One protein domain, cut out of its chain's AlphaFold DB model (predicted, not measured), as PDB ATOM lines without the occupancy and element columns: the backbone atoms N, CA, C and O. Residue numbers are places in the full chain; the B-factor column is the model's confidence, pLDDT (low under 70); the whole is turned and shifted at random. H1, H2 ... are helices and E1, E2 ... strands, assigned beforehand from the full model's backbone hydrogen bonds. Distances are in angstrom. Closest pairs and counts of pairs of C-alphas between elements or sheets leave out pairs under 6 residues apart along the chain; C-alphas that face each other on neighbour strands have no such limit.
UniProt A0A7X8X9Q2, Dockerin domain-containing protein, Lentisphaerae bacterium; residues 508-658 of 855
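This is residues 508 to 658 of the 855 residues of the protein "Dockerin domain-containing protein" of Lentisphaerae bacterium (UniProt A0A7X8X9Q2). Two strongly twisted sheets of five strands stand face to face as a sandwich, E1 E3 E9 E5 E6 and E2 E10 E4 E8 E7, their strands crossed at 30 degrees. Short helices H1, H2 and H3 lie at the sheets' margins, and a long stretch without a named element, residues 508 to 523, leads into H1. The printed part has 151 residues with three named helices and ten named strands, in the order H1 E1 H2 E2 E3 E4 E5 E6 E7 E8 H3 E9 E10. The first sheet is mixed, the second all antiparallel, and the class is mostly strand. The whole is compact, with a radius of gyration of the C-alphas of 15.6 A and spans of 47 by 41 by 26 A.

H1 is residues 524 to 527, beginning at C-alpha 524 (8.147, 93.038, -0.631). E1 is 528 to 532, H2 is 536 to 539, and E2 is 542 to 550, 25.1 A long. E3, 553 to 561, measures 26.4 A; E4, 573 to 579, 20.2 A; E5, 584 to 591, 23.8 A. E6 is 594 to 598, E7 is 604 to 607, E8 is 612 to 618, and H3 is 620 to 623. E9, 629 to 637, measures 26.6 A. E10, 648 to 658, is the longest strand at 31.5 A and ends at C-alpha 658 (-4.714, 67.859, 2.105).

The parts of the two sheets that face each other are 9.1 A centre to centre. In the first sheet, E1 is parallel to E3 (N 529 to O 556, 2.8 A). E3 and E9 are antiparallel, with N 555 and O 635 at 2.8 A; so are E9 and E5, with N 588 and O 632 at 2.8 A, and the hairpin E5 and E6, with N 589 and O 597 at 2.8 A. In the second sheet the neighbour strands are antiparallel, with backbone N and O within hydrogen-bond range across each pair: N 547 and O 651 at 2.8 A for E2 and E10, N 575 and O 656 at 2.8 A for E10 and E4, N 613 and O 578 at 2.8 A for E4 and E8, and N 605 and O 614 at 2.9 A for the hairpin E7 and E8. H1 only grazes the first sheet; H2 only grazes the second, H3 the first. Each helix is too short for an O i to N i+4 pair and has its one O i to N i+3 pair within range.

The C-alphas of Glu 566 and Asp 644 are farthest apart, at 47.9 A. The printed part has no cut, and the link from E3 to E4 is long. Residues 513 to 523 are under 70 in pLDDT.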
ATOM      1  N   MET A 508      16.943  81.183   1.660       81.19
ATOM      2  CA  MET A 508      15.775  81.445   2.510       81.19
ATOM      3  C   MET A 508      15.640  82.912   2.988       81.19
ATOM      4  O   MET A 508      14.524  83.380   3.197       81.19
ATOM      5  N   ALA A 509      16.739  83.639   3.199       78.62
ATOM      6  CA  ALA A 509      16.757  85.041   3.626       78.62
ATOM      7  C   ALA A 509      16.085  85.953   2.595       78.62
ATOM      8  O   ALA A 509      15.279  86.801   2.963       78.62
ATOM      9  N   ILE A 510      16.270  85.657   1.303       81.38
ATOM     10  CA  ILE A 510      15.597  86.357   0.205       81.38
ATOM     11  C   ILE A 510      14.074  86.332   0.399       81.38
ATOM     12  O   ILE A 510      13.414  87.315   0.093       81.38
ATOM     13  N   PHE A 511      13.501  85.267   0.969       86.00
ATOM     14  CA  PHE A 511      12.064  85.174   1.254       86.00
ATOM     15  C   PHE A 511      11.608  85.934   2.516       86.00
ATOM     16  O   PHE A 511      10.406  86.120   2.706       86.00
ATOM     17  N   LYS A 512      12.528  86.313   3.410       76.62
ATOM     18  CA  LYS A 512      12.238  86.934   4.718       76.62
ATOM     19  C   LYS A 512      12.612  88.414   4.790       76.62
ATOM     20  O   LYS A 512      12.116  89.101   5.682       76.62
ATOM     21  N   ASP A 513      13.467  88.882   3.889       67.31
ATOM     22  CA  ASP A 513      14.037  90.221   3.951       67.31
ATOM     23  C   ASP A 513      13.187  91.238   3.184       67.31
ATOM     24  O   ASP A 513      12.744  91.012   2.059       67.31
ATOM     25  N   VAL A 514      12.959  92.387   3.821       64.12
ATOM     26  CA  VAL A 514      12.392  93.570   3.168       64.12
ATOM     27  C   VAL A 514      13.388  94.107   2.139       64.12
ATOM     28  O   VAL A 514      14.595  94.027   2.364       64.12
ATOM     29  N   ASP A 515      12.898  94.651   1.020       67.50
ATOM     30  CA  ASP A 515      13.766  95.257   0.002       67.50
ATOM     31  C   ASP A 515      14.687  96.305   0.658       67.50
ATOM     32  O   ASP A 515      14.215  97.220   1.338       67.50
ATOM     33  N   GLN A 516      16.005  96.158   0.494       56.56
ATOM     34  CA  GLN A 516      16.994  97.060   1.091       56.56
ATOM     35  C   GLN A 516      17.527  98.066   0.063       56.56
ATOM     36  O   GLN A 516      17.783  97.712  -1.084       56.56
ATOM     37  N   ASN A 517      17.778  99.300   0.517       53.72
ATOM     38  CA  ASN A 517      18.680 100.295  -0.094       53.72
ATOM     39  C   ASN A 517      18.387 100.778  -1.523       53.72
ATOM     40  O   ASN A 517      19.183 101.524  -2.088       53.72
ATOM     41  N   GLU A 518      17.230 100.445  -2.079       55.62
ATOM     42  CA  GLU A 518      16.664 101.148  -3.223       55.62
ATOM     43  C   GLU A 518      15.572 102.049  -2.654       55.62
ATOM     44  O   GLU A 518      14.576 101.546  -2.138       55.62
ATOM     45  N   CYS A 519      15.798 103.365  -2.665       46.16
ATOM     46  CA  CYS A 519      15.124 104.390  -1.852       46.16
ATOM     47  C   CYS A 519      13.587 104.490  -2.009       46.16
ATOM     48  O   CYS A 519      12.978 105.412  -1.476       46.16
ATOM     49  N   ASP A 520      12.960 103.562  -2.735       49.22
ATOM     50  CA  ASP A 520      11.590 103.636  -3.226       49.22
ATOM     51  C   ASP A 520      10.810 102.300  -3.187       49.22
ATOM     52  O   ASP A 520       9.746 102.176  -3.798       49.22
ATOM     53  N   TRP A 521      11.295 101.255  -2.501       55.72
ATOM     54  CA  TRP A 521      10.642  99.938  -2.571       55.72
ATOM     55  C   TRP A 521       9.826  99.517  -1.349       55.72
ATOM     56  O   TRP A 521      10.314  98.985  -0.360       55.72
ATOM     57  N   LYS A 522       8.504  99.667  -1.514       58.31
ATOM     58  CA  LYS A 522       7.442  98.928  -0.813       58.31
ATOM     59  C   LYS A 522       7.023  97.665  -1.595       58.31
ATOM     60  O   LYS A 522       5.839  97.332  -1.586       58.31
ATOM     61  N   ARG A 523       7.937  96.989  -2.310       69.88
ATOM     62  CA  ARG A 523       7.589  95.856  -3.195       69.88
ATOM     63  C   ARG A 523       7.507  94.515  -2.475       69.88
ATOM     64  O   ARG A 523       6.590  93.768  -2.787       69.88
ATOM     65  N   PHE A 524       8.324  94.245  -1.454       72.62
ATOM     66  CA  PHE A 524       8.147  93.038  -0.631       72.62
ATOM     67  C   PHE A 524       6.705  92.876  -0.106       72.62
ATOM     68  O   PHE A 524       6.130  91.814  -0.322       72.62
ATOM     69  N   PRO A 525       6.048  93.899   0.488       73.19
ATOM     70  CA  PRO A 525       4.629  93.806   0.858       73.19
ATOM     71  C   PRO A 525       3.665  93.487  -0.293       73.19
ATOM     72  O   PRO A 525       2.515  93.153  -0.033       73.19
ATOM     73  N   GLN A 526       4.099  93.653  -1.544       85.12
ATOM     74  CA  GLN A 526       3.307  93.417  -2.746       85.12
ATOM     75  C   GLN A 526       3.603  92.043  -3.370       85.12
ATOM     76  O   GLN A 526       2.686  91.435  -3.904       85.12
ATOM     77  N   ASN A 527       4.834  91.520  -3.299       90.56
ATOM     78  CA  ASN A 527       5.242  90.258  -3.942       90.56
ATOM     79  C   ASN A 527       5.809  89.194  -2.976       90.56
ATOM     80  O   ASN A 527       6.381  88.192  -3.410       90.56
ATOM     81  N   GLY A 528       5.688  89.397  -1.666       91.56
ATOM     82  CA  GLY A 528       6.285  88.554  -0.633       91.56
ATOM     83  C   GLY A 528       5.350  88.317   0.550       91.56
ATOM     84  O   GLY A 528       4.715  89.235   1.064       91.56
ATOM     85  N   LYS A 529       5.292  87.072   1.030       92.94
ATOM     86  CA  LYS A 529       4.531  86.686   2.220       92.94
ATOM     87  C   LYS A 529       5.311  85.690   3.069       92.94
ATOM     88  O   LYS A 529       5.928  84.762   2.561       92.94
ATOM     89  N   VAL A 530       5.219  85.841   4.388       92.94
ATOM     90  CA  VAL A 530       5.679  84.837   5.353       92.94
ATOM     91  C   VAL A 530       4.497  84.407   6.217       92.94
ATOM     92  O   VAL A 530       3.758  85.254   6.731       92.94
ATOM     93  N   SER A 531       4.330  83.097   6.384       94.50
ATOM     94  CA  SER A 531       3.354  82.485   7.288       94.50
ATOM     95  C   SER A 531       4.039  81.454   8.176       94.50
ATOM     96  O   SER A 531       4.888  80.686   7.722       94.50
ATOM     97  N   LYS A 532       3.654  81.424   9.452       94.62
ATOM     98  CA  LYS A 532       4.110  80.412  10.403       94.62
ATOM     99  C   LYS A 532       3.028  79.357  10.585       94.62
ATOM    100  O   LYS A 532       1.868  79.722  10.746       94.62
ATOM    101  N   ILE A 533       3.427  78.091  10.559       94.81
ATOM    102  CA  ILE A 533       2.570  76.930  10.795       94.81
ATOM    103  C   ILE A 533       3.049  76.295  12.101       94.81
ATOM    104  O   ILE A 533       4.066  75.599  12.133       94.81
ATOM    105  N   GLU A 534       2.379  76.628  13.200       94.25
ATOM    106  CA  GLU A 534       2.808  76.317  14.572       94.25
ATOM    107  C   GLU A 534       1.829  75.390  15.292       94.25
ATOM    108  O   GLU A 534       2.211  74.700  16.236       94.25
ATOM    109  N   LYS A 535       0.571  75.361  14.851       90.88
ATOM    110  CA  LYS A 535      -0.507  74.594  15.477       90.88
ATOM    111  C   LYS A 535      -1.408  73.959  14.427       90.88
ATOM    112  O   LYS A 535      -1.526  74.436  13.303       90.88
ATOM    113  N   LEU A 536      -2.115  72.905  14.825       84.69
ATOM    114  CA  LEU A 536      -3.018  72.157  13.944       84.69
ATOM    115  C   LEU A 536      -4.106  73.032  13.288       84.69
ATOM    116  O   LEU A 536      -4.483  72.786  12.147       84.69
ATOM    117  N   SER A 537      -4.574  74.089  13.961       85.88
ATOM    118  CA  SER A 537      -5.558  75.013  13.379       85.88
ATOM    119  C   SER A 537      -5.031  75.793  12.173       85.88
ATOM    120  O   SER A 537      -5.836  76.308  11.407       85.88
ATOM    121  N   ASP A 538      -3.711  75.894  11.995       90.00
ATOM    122  CA  ASP A 538      -3.106  76.605  10.860       90.00
ATOM    123  C   ASP A 538      -3.251  75.813   9.541       90.00
ATOM    124  O   ASP A 538      -3.067  76.376   8.465       90.00
ATOM    125  N   PHE A 539      -3.625  74.526   9.617       86.31
ATOM    126  CA  PHE A 539      -3.963  73.677   8.466       86.31
ATOM    127  C   PHE A 539      -5.441  73.774   8.052       86.31
ATOM    128  O   PHE A 539      -5.819  73.225   7.018       86.31
ATOM    129  N   SER A 540      -6.286  74.419   8.866       84.69
ATOM    130  CA  SER A 540      -7.736  74.457   8.660       84.69
ATOM    131  C   SER A 540      -8.117  75.401   7.520       84.69
ATOM    132  O   SER A 540      -7.924  76.612   7.614       84.69
ATOM    133  N   GLY A 541      -8.784  74.863   6.503       86.75
ATOM    134  CA  GLY A 541      -9.305  75.633   5.375       86.75
ATOM    135  C   GLY A 541      -8.238  75.959   4.332       86.75
ATOM    136  O   GLY A 541      -7.274  75.219   4.152       86.75
ATOM    137  N   THR A 542      -8.450  77.051   3.602       92.06
ATOM    138  CA  THR A 542      -7.550  77.513   2.542       92.06
ATOM    139  C   THR A 542      -6.835  78.768   3.015       92.06
ATOM    140  O   THR A 542      -7.480  79.755   3.369       92.06
ATOM    141  N   LEU A 543      -5.504  78.740   3.010       94.56
ATOM    142  CA  LEU A 543      -4.704  79.948   3.160       94.56
ATOM    143  C   LEU A 543      -4.687  80.673   1.818       94.56
ATOM    144  O   LEU A 543      -4.489  80.044   0.782       94.56
ATOM    145  N   GLU A 544      -4.855  81.988   1.828       96.00
ATOM    146  CA  GLU A 544      -4.832  82.793   0.610       96.00
ATOM    147  C   GLU A 544      -4.104  84.118   0.819       96.00
ATOM    148  O   GLU A 544      -4.062  84.661   1.928       96.00
ATOM    149  N   HIS A 545      -3.504  84.622  -0.255       96.44
ATOM    150  CA  HIS A 545      -2.895  85.941  -0.277       96.44
ATOM    151  C   HIS A 545      -2.931  86.530  -1.687       96.44
ATOM    152  O   HIS A 545      -2.673  85.826  -2.667       96.44
ATOM    153  N   ASP A 546      -3.228  87.825  -1.760       96.88
ATOM    154  CA  ASP A 546      -3.190  88.602  -2.994       96.88
ATOM    155  C   ASP A 546      -1.817  89.263  -3.135       96.88
ATOM    156  O   ASP A 546      -1.359  89.972  -2.239       96.88
ATOM    157  N   PHE A 547      -1.177  89.046  -4.276       95.69
ATOM    158  CA  PHE A 547       0.120  89.599  -4.630       95.69
ATOM    159  C   PHE A 547       0.016  90.525  -5.844       95.69
ATOM    160  O   PHE A 547      -1.004  90.599  -6.533       95.69
ATOM    161  N   GLN A 548       1.115  91.215  -6.125       94.06
ATOM    162  CA  GLN A 548       1.384  91.944  -7.350       94.06
ATOM    163  C   GLN A 548       2.703  91.445  -7.938       94.06
ATOM    164  O   GLN A 548       3.715  91.387  -7.238       94.06
ATOM    165  N   VAL A 549       2.701  91.108  -9.223       94.31
ATOM    166  CA  VAL A 549       3.865  90.585  -9.945       94.31
ATOM    167  C   VAL A 549       4.165  91.448 -11.163       94.31
ATOM    168  O   VAL A 549       3.249  91.841 -11.878       94.31
ATOM    169  N   GLN A 550       5.435  91.757 -11.405       94.00
ATOM    170  CA  GLN A 550       5.863  92.394 -12.652       94.00
ATOM    171  C   GLN A 550       6.139  91.321 -13.713       94.00
ATOM    172  O   GLN A 550       6.503  90.194 -13.370       94.00
ATOM    173  N   ASP A 551       6.009  91.668 -14.992       95.19
ATOM    174  CA  ASP A 551       6.621  90.878 -16.063       95.19
ATOM    175  C   ASP A 551       8.122  90.678 -15.800       95.19
ATOM    176  O   ASP A 551       8.820  91.592 -15.347       95.19
ATOM    177  N   MET A 552       8.620  89.470 -16.075       95.62
ATOM    178  CA  MET A 552       9.984  89.048 -15.737       95.62
ATOM    179  C   MET A 552      10.295  89.192 -14.242       95.62
ATOM    180  O   MET A 552      11.392  89.615 -13.881       95.62
ATOM    181  N   GLY A 553       9.315  88.862 -13.398       94.94
ATOM    182  CA  GLY A 553       9.364  88.914 -11.938       94.94
ATOM    183  C   GLY A 553       8.696  87.693 -11.297       94.94
ATOM    184  O   GLY A 553       8.197  86.795 -11.981       94.94
ATOM    185  N   ALA A 554       8.672  87.646  -9.965       95.62
ATOM    186  CA  ALA A 554       8.061  86.560  -9.206       95.62
ATOM    187  C   ALA A 554       7.399  87.036  -7.904       95.62
ATOM    188  O   ALA A 554       7.747  88.074  -7.337       95.62
ATOM    189  N   VAL A 555       6.456  86.232  -7.414       95.06
ATOM    190  CA  VAL A 555       5.868  86.344  -6.075       95.06
ATOM    191  C   VAL A 555       6.334  85.180  -5.218       95.06
ATOM    192  O   VAL A 555       6.544  84.067  -5.708       95.06
ATOM    193  N   THR A 556       6.522  85.438  -3.929       95.00
ATOM    194  CA  THR A 556       7.152  84.501  -2.998       95.00
ATOM    195  C   THR A 556       6.320  84.331  -1.735       95.00
ATOM    196  O   THR A 556       5.894  85.313  -1.130       95.00
ATOM    197  N   TRP A 557       6.114  83.087  -1.298       95.62
ATOM    198  CA  TRP A 557       5.453  82.783  -0.031       95.62
ATOM    199  C   TRP A 557       6.258  81.759   0.762       95.62
ATOM    200  O   TRP A 557       6.380  80.601   0.373       95.62
ATOM    201  N   LEU A 558       6.806  82.179   1.899       95.00
ATOM    202  CA  LEU A 558       7.498  81.296   2.825       95.00
ATOM    203  C   LEU A 558       6.564  80.761   3.909       95.00
ATOM    204  O   LEU A 558       6.028  81.523   4.717       95.00
ATOM    205  N   LEU A 559       6.447  79.441   3.976       95.88
ATOM    206  CA  LEU A 559       5.826  78.720   5.080       95.88
ATOM    207  C   LEU A 559       6.917  78.216   6.021       95.88
ATOM    208  O   LEU A 559       7.789  77.456   5.600       95.88
ATOM    209  N   THR A 560       6.882  78.607   7.292       95.31
ATOM    210  CA  THR A 560       7.839  78.115   8.294       95.31
ATOM    211  C   THR A 560       7.167  77.144   9.250       95.31
ATOM    212  O   THR A 560       6.145  77.492   9.843       95.31
ATOM    213  N   PHE A 561       7.786  75.984   9.463       95.94
ATOM    214  CA  PHE A 561       7.331  74.931  10.367       95.94
ATOM    215  C   PHE A 561       8.356  74.782  11.497       95.94
ATOM    216  O   PHE A 561       9.388  74.140  11.293       95.94
ATOM    217  N   PRO A 562       8.142  75.383  12.682       93.81
ATOM    218  CA  PRO A 562       9.104  75.271  13.779       93.81
ATOM    219  C   PRO A 562       9.230  73.849  14.334       93.81
ATOM    220  O   PRO A 562      10.311  73.461  14.768       93.81
ATOM    221  N   LYS A 563       8.126  73.089  14.318       93.94
ATOM    222  CA  LYS A 563       7.998  71.739  14.890       93.94
ATOM    223  C   LYS A 563       7.190  70.826  13.952       93.94
ATOM    224  O   LYS A 563       6.069  70.444  14.283       93.94
ATOM    225  N   PRO A 564       7.704  70.522  12.749       93.94
ATOM    226  CA  PRO A 564       6.916  69.857  11.714       93.94
ATOM    227  C   PRO A 564       6.450  68.447  12.113       93.94
ATOM    228  O   PRO A 564       5.290  68.122  11.869       93.94
ATOM    229  N   GLN A 565       7.276  67.669  12.823       92.94
ATOM    230  CA  GLN A 565       6.913  66.330  13.320       92.94
ATOM    231  C   GLN A 565       5.698  66.302  14.270       92.94
ATOM    232  O   GLN A 565       5.043  65.274  14.418       92.94
ATOM    233  N   GLU A 566       5.376  67.421  14.935       90.56
ATOM    234  CA  GLU A 566       4.203  67.519  15.824       90.56
ATOM    235  C   GLU A 566       2.901  67.752  15.030       90.56
ATOM    236  O   GLU A 566       1.802  67.595  15.564       90.56
ATOM    237  N   LEU A 567       3.014  68.132  13.754       89.56
ATOM    238  CA  LEU A 567       1.918  68.647  12.936       89.56
ATOM    239  C   LEU A 567       1.610  67.760  11.723       89.56
ATOM    240  O   LEU A 567       0.439  67.530  11.413       89.56
ATOM    241  N   ILE A 568       2.651  67.272  11.046       91.00
ATOM    242  CA  ILE A 568       2.560  66.515   9.796       91.00
ATOM    243  C   ILE A 568       2.377  65.023  10.084       91.00
ATOM    244  O   ILE A 568       2.979  64.472  11.003       91.00
ATOM    245  N   LYS A 569       1.522  64.373   9.294       85.31
ATOM    246  CA  LYS A 569       1.251  62.933   9.326       85.31
ATOM    247  C   LYS A 569       1.473  62.326   7.942       85.31
ATOM    248  O   LYS A 569       1.420  63.044   6.940       85.31
ATOM    249  N   GLU A 570       1.684  61.013   7.907       84.88
ATOM    250  CA  GLU A 570       1.823  60.250   6.667       84.88
ATOM    251  C   GLU A 570       0.667  60.551   5.696       84.88
ATOM    252  O   GLU A 570      -0.498  60.672   6.083       84.88
ATOM    253  N   GLY A 571       0.995  60.714   4.414       83.12
ATOM    254  CA  GLY A 571       0.014  60.976   3.360       83.12
ATOM    255  C   GLY A 571      -0.473  62.425   3.256       83.12
ATOM    256  O   GLY A 571      -1.249  62.719   2.343       83.12
ATOM    257  N   MET A 572      -0.009  63.335   4.122       89.75
ATOM    258  CA  MET A 572      -0.274  64.767   3.968       89.75
ATOM    259  C   MET A 572       0.531  65.378   2.815       89.75
ATOM    260  O   MET A 572       1.713  65.089   2.603       89.75
ATOM    261  N   TYR A 573      -0.109  66.291   2.093       91.81
ATOM    262  CA  TYR A 573       0.506  67.092   1.038       91.81
ATOM    263  C   TYR A 573      -0.114  68.492   1.018       91.81
ATOM    264  O   TYR A 573      -1.205  68.704   1.545       91.81
ATOM    265  N   ALA A 574       0.584  69.469   0.447       94.00
ATOM    266  CA  ALA A 574       0.050  70.809   0.235       94.00
ATOM    267  C   ALA A 574      -0.273  71.000  -1.246       94.00
ATOM    268  O   ALA A 574       0.602  70.810  -2.087       94.00
ATOM    269  N   ARG A 575      -1.506  71.403  -1.554       94.62
ATOM    270  CA  ARG A 575      -1.889  71.867  -2.886       94.62
ATOM    271  C   ARG A 575      -1.772  73.377  -2.942       94.62
ATOM    272  O   ARG A 575      -2.440  74.076  -2.181       94.62
ATOM    273  N   VAL A 576      -0.943  73.863  -3.854       97.50
ATOM    274  CA  VAL A 576      -0.748  75.289  -4.117       97.50
ATOM    275  C   VAL A 576      -1.390  75.628  -5.451       97.50
ATOM    276  O   VAL A 576      -1.151  74.937  -6.440       97.50
ATOM    277  N   GLN A 577      -2.189  76.690  -5.487       96.94
ATOM    278  CA  GLN A 577      -2.753  77.235  -6.721       96.94
ATOM    279  C   GLN A 577      -2.371  78.705  -6.853       96.94
ATOM    280  O   GLN A 577      -2.332  79.427  -5.858       96.94
ATOM    281  N   VAL A 578      -2.089  79.155  -8.071       97.75
ATOM    282  CA  VAL A 578      -1.842  80.570  -8.372       97.75
ATOM    283  C   VAL A 578      -2.485  80.944  -9.698       97.75
ATOM    284  O   VAL A 578      -2.514  80.117 -10.611       97.75
ATOM    285  N   ASP A 579      -2.991  82.170  -9.806       97.88
ATOM    286  CA  ASP A 579      -3.517  82.712 -11.063       97.88
ATOM    287  C   ASP A 579      -2.503  82.559 -12.217       97.88
ATOM    288  O   ASP A 579      -1.298  82.765 -12.045       97.88
ATOM    289  N   ASP A 580      -2.993  82.227 -13.414       95.00
ATOM    290  CA  ASP A 580      -2.183  81.899 -14.600       95.00
ATOM    291  C   ASP A 580      -1.395  83.068 -15.213       95.00
ATOM    292  O   ASP A 580      -0.590  82.846 -16.122       95.00
ATOM    293  N   VAL A 581      -1.550  84.285 -14.675       96.00
ATOM    294  CA  VAL A 581      -0.621  85.402 -14.909       96.00
ATOM    295  C   VAL A 581       0.808  85.030 -14.505       96.00
ATOM    296  O   VAL A 581       1.770  85.444 -15.151       96.00
ATOM    297  N   CYS A 582       0.952  84.199 -13.469       96.50
ATOM    298  CA  CYS A 582       2.184  83.475 -13.210       96.50
ATOM    299  C   CYS A 582       2.165  82.201 -14.053       96.50
ATOM    300  O   CYS A 582       1.406  81.266 -13.797       96.50
ATOM    301  N   ASN A 583       3.014  82.147 -15.072       92.56
ATOM    302  CA  ASN A 583       3.028  81.029 -16.006       92.56
ATOM    303  C   ASN A 583       3.794  79.803 -15.478       92.56
ATOM    304  O   ASN A 583       3.664  78.724 -16.066       92.56
ATOM    305  N   ASN A 584       4.530  79.934 -14.369       94.44
ATOM    306  CA  ASN A 584       5.194  78.829 -13.680       94.44
ATOM    307  C   ASN A 584       5.122  78.959 -12.145       94.44
ATOM    308  O   ASN A 584       4.930  80.052 -11.611       94.44
ATOM    309  N   LEU A 585       5.295  77.837 -11.440       95.62
ATOM    310  CA  LEU A 585       5.226  77.718  -9.983       95.62
ATOM    311  C   LEU A 585       6.222  76.652  -9.511       95.62
ATOM    312  O   LEU A 585       6.278  75.560 -10.059       95.62
ATOM    313  N   PHE A 586       7.002  76.919  -8.473       95.88
ATOM    314  CA  PHE A 586       7.853  75.897  -7.865       95.88
ATOM    315  C   PHE A 586       7.980  76.082  -6.359       95.88
ATOM    316  O   PHE A 586       7.668  77.142  -5.814       95.88
ATOM    317  N   ALA A 587       8.445  75.032  -5.687       95.81
ATOM    318  CA  ALA A 587       8.703  75.047  -4.258       95.81
ATOM    319  C   ALA A 587      10.146  74.648  -3.958       95.81
ATOM    320  O   ALA A 587      10.690  73.734  -4.584       95.81
ATOM    321  N   VAL A 588      10.740  75.319  -2.975       93.62
ATOM    322  CA  VAL A 588      12.061  75.020  -2.416       93.62
ATOM    323  C   VAL A 588      11.884  74.609  -0.958       93.62
ATOM    324  O   VAL A 588      11.239  75.316  -0.182       93.62
ATOM    325  N   LEU A 589      12.441  73.462  -0.579       93.19
ATOM    326  CA  LEU A 589      12.443  72.976   0.797       93.19
ATOM    327  C   LEU A 589      13.749  73.376   1.476       93.19
ATOM    328  O   LEU A 589      14.836  73.086   0.976       93.19
ATOM    329  N   PHE A 590      13.625  73.987   2.649       91.25
ATOM    330  CA  PHE A 590      14.741  74.431   3.467       91.25
ATOM    331  C   PHE A 590      14.801  73.672   4.791       91.25
ATOM    332  O   PHE A 590      13.794  73.542   5.496       91.25
ATOM    333  N   GLN A 591      16.005  73.241   5.164       87.56
ATOM    334  CA  GLN A 591      16.328  72.734   6.493       87.56
ATOM    335  C   GLN A 591      17.170  73.778   7.222       87.56
ATOM    336  O   GLN A 591      18.332  74.023   6.894       87.56
ATOM    337  N   GLY A 592      16.560  74.454   8.197       82.56
ATOM    338  CA  GLY A 592      17.089  75.736   8.638       82.56
ATOM    339  C   GLY A 592      17.207  76.670   7.423       82.56
ATOM    340  O   GLY A 592      16.187  76.976   6.817       82.56
ATOM    341  N   PRO A 593      18.405  77.134   7.053       77.44
ATOM    342  CA  PRO A 593      18.587  78.035   5.922       77.44
ATOM    343  C   PRO A 593      19.216  77.392   4.674       77.44
ATOM    344  O   PRO A 593      19.428  78.087   3.685       77.44
ATOM    345  N   GLU A 594      19.520  76.099   4.727       81.50
ATOM    346  CA  GLU A 594      20.059  75.321   3.611       81.50
ATOM    347  C   GLU A 594      18.912  74.805   2.737       81.50
ATOM    348  O   GLU A 594      17.944  74.249   3.261       81.50
ATOM    349  N   ALA A 595      19.004  75.005   1.421       85.75
ATOM    350  CA  ALA A 595      18.066  74.428   0.465       85.75
ATOM    351  C   ALA A 595      18.422  72.953   0.239       85.75
ATOM    352  O   ALA A 595      19.530  72.641  -0.185       85.75
ATOM    353  N   ILE A 596      17.485  72.049   0.518       87.25
ATOM    354  CA  ILE A 596      17.714  70.596   0.424       87.25
ATOM    355  C   ILE A 596      16.933  69.939  -0.716       87.25
ATOM    356  O   ILE A 596      17.215  68.800  -1.081       87.25
ATOM    357  N   PHE A 597      15.939  70.633  -1.278       88.81
ATOM    358  CA  PHE A 597      15.141  70.133  -2.395       88.81
ATOM    359  C   PHE A 597      14.449  71.272  -3.156       88.81
ATOM    360  O   PHE A 597      14.081  72.288  -2.568       88.81
ATOM    361  N   ILE A 598      14.216  71.070  -4.455       90.19
ATOM    362  CA  ILE A 598      13.402  71.935  -5.315       90.19
ATOM    363  C   ILE A 598      12.507  71.075  -6.221       90.19
ATOM    364  O   ILE A 598      12.958  70.070  -6.771       90.19
ATOM    365  N   THR A 599      11.239  71.457  -6.398       91.50
ATOM    366  CA  THR A 599      10.291  70.718  -7.258       91.50
ATOM    367  C   THR A 599      10.683  70.797  -8.730       91.50
ATOM    368  O   THR A 599      11.199  71.821  -9.166       91.50
ATOM    369  N   GLN A 600      10.418  69.759  -9.528       87.56
ATOM    370  CA  GLN A 600      10.681  69.775 -10.977       87.56
ATOM    371  C   GLN A 600       9.722  70.724 -11.720       87.56
ATOM    372  O   GLN A 600       8.631  71.002 -11.232       87.56
ATOM    373  N   ILE A 601      10.140  71.230 -12.888       81.69
ATOM    374  CA  ILE A 601       9.339  72.165 -13.706       81.69
ATOM    375  C   ILE A 601       8.054  71.493 -14.214       81.69
ATOM    376  O   ILE A 601       6.995  72.112 -14.192       81.69
ATOM    377  N   ASP A 602       8.141  70.220 -14.599       82.00
ATOM    378  CA  ASP A 602       7.032  69.473 -15.207       82.00
ATOM    379  C   ASP A 602       5.967  69.026 -14.188       82.00
ATOM    380  O   ASP A 602       4.935  68.482 -14.566       82.00
ATOM    381  N   ASN A 603       6.185  69.286 -12.894       85.44
ATOM    382  CA  ASN A 603       5.231  68.967 -11.828       85.44
ATOM    383  C   ASN A 603       4.095  69.999 -11.705       85.44
ATOM    384  O   ASN A 603       3.280  69.895 -10.790       85.44
ATOM    385  N   VAL A 604       4.076  71.028 -12.556       89.75
ATOM    386  CA  VAL A 604       3.082  72.103 -12.511       89.75
ATOM    387  C   VAL A 604       1.983  71.831 -13.525       89.75
ATOM    388  O   VAL A 604       2.219  71.844 -14.732       89.75
ATOM    389  N   GLU A 605       0.763  71.654 -13.039       92.00
ATOM    390  CA  GLU A 605      -0.413  71.508 -13.892       92.00
ATOM    391  C   GLU A 605      -1.007  72.878 -14.249       92.00
ATOM    392  O   GLU A 605      -0.878  73.855 -13.505       92.00
ATOM    393  N   HIS A 606      -1.693  72.955 -15.391       93.56
ATOM    394  CA  HIS A 606      -2.443  74.136 -15.813       93.56
ATOM    395  C   HIS A 606      -3.916  73.777 -16.013       93.56
ATOM    396  O   HIS A 606      -4.272  73.088 -16.968       93.56
ATOM    397  N   ASP A 607      -4.783  74.307 -15.150       91.19
ATOM    398  CA  ASP A 607      -6.231  74.265 -15.351       91.19
ATOM    399  C   ASP A 607      -6.658  75.515 -16.133       91.19
ATOM    400  O   ASP A 607      -6.877  76.585 -15.562       91.19
ATOM    401  N   ALA A 608      -6.751  75.383 -17.460       88.62
ATOM    402  CA  ALA A 608      -7.099  76.487 -18.358       88.62
ATOM    403  C   ALA A 608      -8.527  77.024 -18.144       88.62
ATOM    404  O   ALA A 608      -8.802  78.183 -18.453       88.62
ATOM    405  N   ASN A 609      -9.437  76.207 -17.602       89.19
ATOM    406  CA  ASN A 609     -10.809  76.632 -17.319       89.19
ATOM    407  C   ASN A 609     -10.857  77.520 -16.077       89.19
ATOM    408  O   ASN A 609     -11.572  78.522 -16.055       89.19
ATOM    409  N   LYS A 610     -10.087  77.154 -15.048       88.94
ATOM    410  CA  LYS A 610      -9.963  77.937 -13.814       88.94
ATOM    411  C   LYS A 610      -8.927  79.054 -13.904       88.94
ATOM    412  O   LYS A 610      -8.931  79.908 -13.025       88.94
ATOM    413  N   LYS A 611      -8.086  79.063 -14.946       95.38
ATOM    414  CA  LYS A 611      -6.976  80.009 -15.136       95.38
ATOM    415  C   LYS A 611      -5.977  79.980 -13.981       95.38
ATOM    416  O   LYS A 611      -5.582  81.018 -13.459       95.38
ATOM    417  N   VAL A 612      -5.579  78.777 -13.566       95.69
ATOM    418  CA  VAL A 612      -4.622  78.591 -12.465       95.69
ATOM    419  C   VAL A 612      -3.510  77.611 -12.820       95.69
ATOM    420  O   VAL A 612      -3.708  76.655 -13.577       95.69
ATOM    421  N   ARG A 613      -2.331  77.836 -12.242       95.75
ATOM    422  CA  ARG A 613      -1.260  76.841 -12.114       95.75
ATOM    423  C   ARG A 613      -1.415  76.100 -10.793       95.75
ATOM    424  O   ARG A 613      -1.730  76.728  -9.784       95.75
ATOM    425  N   ILE A 614      -1.182  74.793 -10.801       95.12
ATOM    426  CA  ILE A 614      -1.354  73.919  -9.636       95.12
ATOM    427  C   ILE A 614      -0.046  73.173  -9.374       95.12
ATOM    428  O   ILE A 614       0.549  72.624 -10.298       95.12
ATOM    429  N   LEU A 615       0.394  73.151  -8.117       95.88
ATOM    430  CA  LEU A 615       1.539  72.367  -7.655       95.88
ATOM    431  C   LEU A 615       1.162  71.615  -6.378       95.88
ATOM    432  O   LEU A 615       0.864  72.234  -5.355       95.88
ATOM    433  N   ASP A 616       1.245  70.288  -6.429       93.00
ATOM    434  CA  ASP A 616       1.099  69.427  -5.257       93.00
ATOM    435  C   ASP A 616       2.479  69.102  -4.663       93.00
ATOM    436  O   ASP A 616       3.394  68.645  -5.351       93.00
ATOM    437  N   ILE A 617       2.636  69.356  -3.364       93.12
ATOM    438  CA  ILE A 617       3.900  69.228  -2.633       93.12
ATOM    439  C   ILE A 617       3.738  68.160  -1.548       93.12
ATOM    440  O   ILE A 617       3.065  68.414  -0.543       93.12
ATOM    441  N   PRO A 618       4.362  66.978  -1.695       91.00
ATOM    442  CA  PRO A 618       4.385  65.974  -0.639       91.00
ATOM    443  C   PRO A 618       5.055  66.521   0.627       91.00
ATOM    444  O   PRO A 618       6.142  67.095   0.554       91.00
ATOM    445  N   LEU A 619       4.447  66.307   1.799       92.62
ATOM    446  CA  LEU A 619       5.003  66.770   3.081       92.62
ATOM    447  C   LEU A 619       5.770  65.675   3.835       92.62
ATOM    448  O   LEU A 619       6.188  65.898   4.966       92.62
ATOM    449  N   ALA A 620       6.021  64.523   3.205       90.56
ATOM    450  CA  ALA A 620       6.717  63.386   3.817       90.56
ATOM    451  C   ALA A 620       8.090  63.761   4.416       90.56
ATOM    452  O   ALA A 620       8.452  63.283   5.484       90.56
ATOM    453  N   ALA A 621       8.833  64.679   3.786       90.44
ATOM    454  CA  ALA A 621      10.123  65.146   4.307       90.44
ATOM    455  C   ALA A 621      10.014  65.915   5.642       90.44
ATOM    456  O   ALA A 621      11.000  66.027   6.364       90.44
ATOM    457  N   LEU A 622       8.831  66.452   5.966       93.25
ATOM    458  CA  LEU A 622       8.559  67.174   7.209       93.25
ATOM    459  C   LEU A 622       8.068  66.244   8.332       93.25
ATOM    460  O   LEU A 622       8.161  66.607   9.501       93.25
ATOM    461  N   GLU A 623       7.562  65.057   7.998       90.62
ATOM    462  CA  GLU A 623       6.937  64.127   8.945       90.62
ATOM    463  C   GLU A 623       7.888  63.699  10.071       90.62
ATOM    464  O   GLU A 623       7.529  63.750  11.245       90.62
ATOM    465  N   SER A 624       9.124  63.331   9.729       87.12
ATOM    466  CA  SER A 624      10.134  62.869  10.690       87.12
ATOM    467  C   SER A 624      11.133  63.957  11.096       87.12
ATOM    468  O   SER A 624      12.199  63.649  11.631       87.12
ATOM    469  N   ALA A 625      10.858  65.221  10.770       91.50
ATOM    470  CA  ALA A 625      11.814  66.298  10.980       91.50
ATOM    471  C   ALA A 625      11.781  66.812  12.431       91.50
ATOM    472  O   ALA A 625      10.830  67.457  12.879       91.50
ATOM    473  N   ASP A 626      12.884  66.583  13.144       89.56
ATOM    474  CA  ASP A 626      13.102  66.963  14.548       89.56
ATOM    475  C   ASP A 626      13.476  68.439  14.760       89.56
ATOM    476  O   ASP A 626      13.729  68.888  15.881       89.56
ATOM    477  N   ARG A 627      13.529  69.209  13.674       90.62
ATOM    478  CA  ARG A 627      14.004  70.592  13.639       90.62
ATOM    479  C   ARG A 627      13.146  71.446  12.721       90.62
ATOM    480  O   ARG A 627      12.389  70.940  11.897       90.62
ATOM    481  N   ALA A 628      13.325  72.759  12.827       92.06
ATOM    482  CA  ALA A 628      12.596  73.706  12.002       92.06
ATOM    483  C   ALA A 628      12.904  73.527  10.505       92.06
ATOM    484  O   ALA A 628      14.067  73.488  10.088       92.06
ATOM    485  N   MET A 629      11.843  73.492   9.702       94.62
ATOM    486  CA  MET A 629      11.900  73.442   8.240       94.62
ATOM    487  C   MET A 629      11.094  74.587   7.637       94.62
ATOM    488  O   MET A 629      10.299  75.248   8.316       94.62
ATOM    489  N   SER A 630      11.308  74.885   6.361       95.00
ATOM    490  CA  SER A 630      10.511  75.883   5.644       95.00
ATOM    491  C   SER A 630      10.282  75.479   4.197       95.00
ATOM    492  O   SER A 630      11.141  74.854   3.587       95.00
ATOM    493  N   ILE A 631       9.132  75.855   3.646       95.88
ATOM    494  CA  ILE A 631       8.808  75.694   2.227       95.88
ATOM    495  C   ILE A 631       8.700  77.094   1.631       95.88
ATOM    496  O   ILE A 631       7.847  77.875   2.048       95.88
ATOM    497  N   GLY A 632       9.580  77.425   0.689       95.44
ATOM    498  CA  GLY A 632       9.505  78.646  -0.108       95.44
ATOM    499  C   GLY A 632       8.767  78.375  -1.410       95.44
ATOM    500  O   GLY A 632       9.276  77.650  -2.260       95.44
ATOM    501  N   LEU A 633       7.578  78.946  -1.566       97.00
ATOM    502  CA  LEU A 633       6.789  78.900  -2.794       97.00
ATOM    503  C   LEU A 633       7.147  80.091  -3.673       97.00
ATOM    504  O   LEU A 633       7.256  81.212  -3.172       97.00
ATOM    505  N   VAL A 634       7.314  79.852  -4.969       96.50
ATOM    506  CA  VAL A 634       7.685  80.875  -5.948       96.50
ATOM    507  C   VAL A 634       6.805  80.727  -7.178       96.50
ATOM    508  O   VAL A 634       6.888  79.713  -7.868       96.50
ATOM    509  N   ALA A 635       5.991  81.736  -7.473       97.19
ATOM    510  CA  ALA A 635       5.257  81.817  -8.731       97.19
ATOM    511  C   ALA A 635       5.873  82.906  -9.610       97.19
ATOM    512  O   ALA A 635       6.116  84.017  -9.144       97.19
ATOM    513  N   VAL A 636       6.177  82.566 -10.859       97.19
ATOM    514  CA  VAL A 636       6.975  83.399 -11.768       97.19
ATOM    515  C   VAL A 636       6.104  83.871 -12.922       97.19
ATOM    516  O   VAL A 636       5.377  83.073 -13.513       97.19
ATOM    517  N   ASN A 637       6.215  85.150 -13.270       96.94
ATOM    518  CA  ASN A 637       5.735  85.688 -14.536       96.94
ATOM    519  C   ASN A 637       6.945  85.891 -15.459       96.94
ATOM    520  O   ASN A 637       7.671  86.876 -15.337       96.94
ATOM    521  N   THR A 638       7.184  84.956 -16.381       94.88
ATOM    522  CA  THR A 638       8.333  85.028 -17.304       94.88
ATOM    523  C   THR A 638       8.033  85.789 -18.596       94.88
ATOM    524  O   THR A 638       8.733  85.571 -19.574       94.88
ATOM    525  N   ASN A 639       6.984  86.610 -18.663       95.00
ATOM    526  CA  ASN A 639       6.543  87.241 -19.905       95.00
ATOM    527  C   ASN A 639       7.532  88.305 -20.427       95.00
ATOM    528  O   ASN A 639       7.363  89.500 -20.190       95.00
ATOM    529  N   SER A 640       8.540  87.902 -21.206       93.19
ATOM    530  CA  SER A 640       9.457  88.870 -21.826       93.19
ATOM    531  C   SER A 640       8.822  89.662 -22.972       93.19
ATOM    532  O   SER A 640       9.330  90.721 -23.345       93.19
ATOM    533  N   SER A 641       7.695  89.193 -23.523       92.75
ATOM    534  CA  SER A 641       7.017  89.840 -24.656       92.75
ATOM    535  C   SER A 641       6.381  91.189 -24.307       92.75
ATOM    536  O   SER A 641       6.123  91.992 -25.203       92.75
ATOM    537  N   ALA A 642       6.193  91.474 -23.013       92.06
ATOM    538  CA  ALA A 642       5.757  92.781 -22.531       92.06
ATOM    539  C   ALA A 642       6.769  93.908 -22.808       92.06
ATOM    540  O   ALA A 642       6.401  95.083 -22.785       92.06
ATOM    541  N   GLY A 643       8.033  93.569 -23.089       92.88
ATOM    542  CA  GLY A 643       9.096  94.547 -23.292       92.88
ATOM    543  C   GLY A 643       9.406  95.330 -22.013       92.88
ATOM    544  O   GLY A 643       9.375  94.784 -20.913       92.88
ATOM    545  N   ASP A 644       9.721  96.617 -22.163       91.38
ATOM    546  CA  ASP A 644      10.104  97.532 -21.078       91.38
ATOM    547  C   ASP A 644       8.886  97.955 -20.229       91.38
ATOM    548  O   ASP A 644       8.447  99.108 -20.240       91.38
ATOM    549  N   SER A 645       8.311  96.998 -19.500       88.38
ATOM    550  CA  SER A 645       7.097  97.164 -18.697       88.38
ATOM    551  C   SER A 645       7.395  97.088 -17.201       88.38
ATOM    552  O   SER A 645       7.861  96.071 -16.690       88.38
ATOM    553  N   ALA A 646       7.083  98.168 -16.478       85.06
ATOM    554  CA  ALA A 646       7.071  98.195 -15.012       85.06
ATOM    555  C   ALA A 646       5.669  97.912 -14.434       85.06
ATOM    556  O   ALA A 646       5.429  98.162 -13.250       85.06
ATOM    557  N   VAL A 647       4.729  97.460 -15.275       88.88
ATOM    558  CA  VAL A 647       3.344  97.192 -14.879       88.88
ATOM    559  C   VAL A 647       3.311  96.048 -13.874       88.88
ATOM    560  O   VAL A 647       3.995  95.040 -14.026       88.88
ATOM    561  N   LEU A 648       2.504  96.231 -12.832       92.06
ATOM    562  CA  LEU A 648       2.227  95.206 -11.842       92.06
ATOM    563  C   LEU A 648       0.881  94.553 -12.143       92.06
ATOM    564  O   LEU A 648      -0.104  95.238 -12.428       92.06
ATOM    565  N   HIS A 649       0.850  93.231 -12.050       94.94
ATOM    566  CA  HIS A 649      -0.323  92.410 -12.290       94.94
ATOM    567  C   HIS A 649      -0.780  91.749 -10.987       94.94
ATOM    568  O   HIS A 649       0.056  91.178 -10.281       94.94
ATOM    569  N   PRO A 650      -2.082  91.784 -10.660       96.81
ATOM    570  CA  PRO A 650      -2.601  91.065  -9.507       96.81
ATOM    571  C   PRO A 650      -2.459  89.554  -9.717       96.81
ATOM    572  O   PRO A 650      -2.768  89.053 -10.796       96.81
ATOM    573  N   ALA A 651      -2.021  88.847  -8.679       96.62
ATOM    574  CA  ALA A 651      -1.946  87.391  -8.661       96.62
ATOM    575  C   ALA A 651      -2.385  86.871  -7.292       96.62
ATOM    576  O   ALA A 651      -1.783  87.217  -6.275       96.62
ATOM    577  N   LYS A 652      -3.406  86.022  -7.246       97.62
ATOM    578  CA  LYS A 652      -3.829  85.339  -6.027       97.62
ATOM    579  C   LYS A 652      -3.148  83.982  -5.931       97.62
ATOM    580  O   LYS A 652      -3.196  83.197  -6.873       97.62
ATOM    581  N   MET A 653      -2.536  83.697  -4.783       98.19
ATOM    582  CA  MET A 653      -2.036  82.359  -4.454       98.19
ATOM    583  C   MET A 653      -2.854  81.778  -3.305       98.19
ATOM    584  O   MET A 653      -3.141  82.469  -2.323       98.19
ATOM    585  N   THR A 654      -3.197  80.501  -3.409       97.38
ATOM    586  CA  THR A 654      -3.883  79.747  -2.364       97.38
ATOM    587  C   THR A 654      -3.122  78.475  -2.025       97.38
ATOM    588  O   THR A 654      -2.422  77.899  -2.857       97.38
ATOM    589  N   ILE A 655      -3.231  78.052  -0.769       96.88
ATOM    590  CA  ILE A 655      -2.597  76.847  -0.247       96.88
ATOM    591  C   ILE A 655      -3.642  76.107   0.576       96.88
ATOM    592  O   ILE A 655      -4.209  76.667   1.518       96.88
ATOM    593  N   GLN A 656      -3.880  74.844   0.244       94.44
ATOM    594  CA  GLN A 656      -4.679  73.948   1.066       94.44
ATOM    595  C   GLN A 656      -3.852  72.727   1.447       94.44
ATOM    596  O   GLN A 656      -3.236  72.083   0.599       94.44
ATOM    597  N   PHE A 657      -3.837  72.406   2.736       93.00
ATOM    598  CA  PHE A 657      -3.209  71.191   3.230       93.00
ATOM    599  C   PHE A 657      -4.216  70.046   3.175       93.00
ATOM    600  O   PHE A 657      -5.305  70.152   3.735       93.00
ATOM    601  N   LEU A 658      -3.853  68.983   2.466       92.75
ATOM    602  CA  LEU A 658      -4.714  67.859   2.105       92.75
ATOM    603  C   LEU A 658      -4.197  66.552   2.718       92.75
ATOM    604  O   LEU A 658      -3.146  66.515   3.362       92.75
TER     605      LEU A 658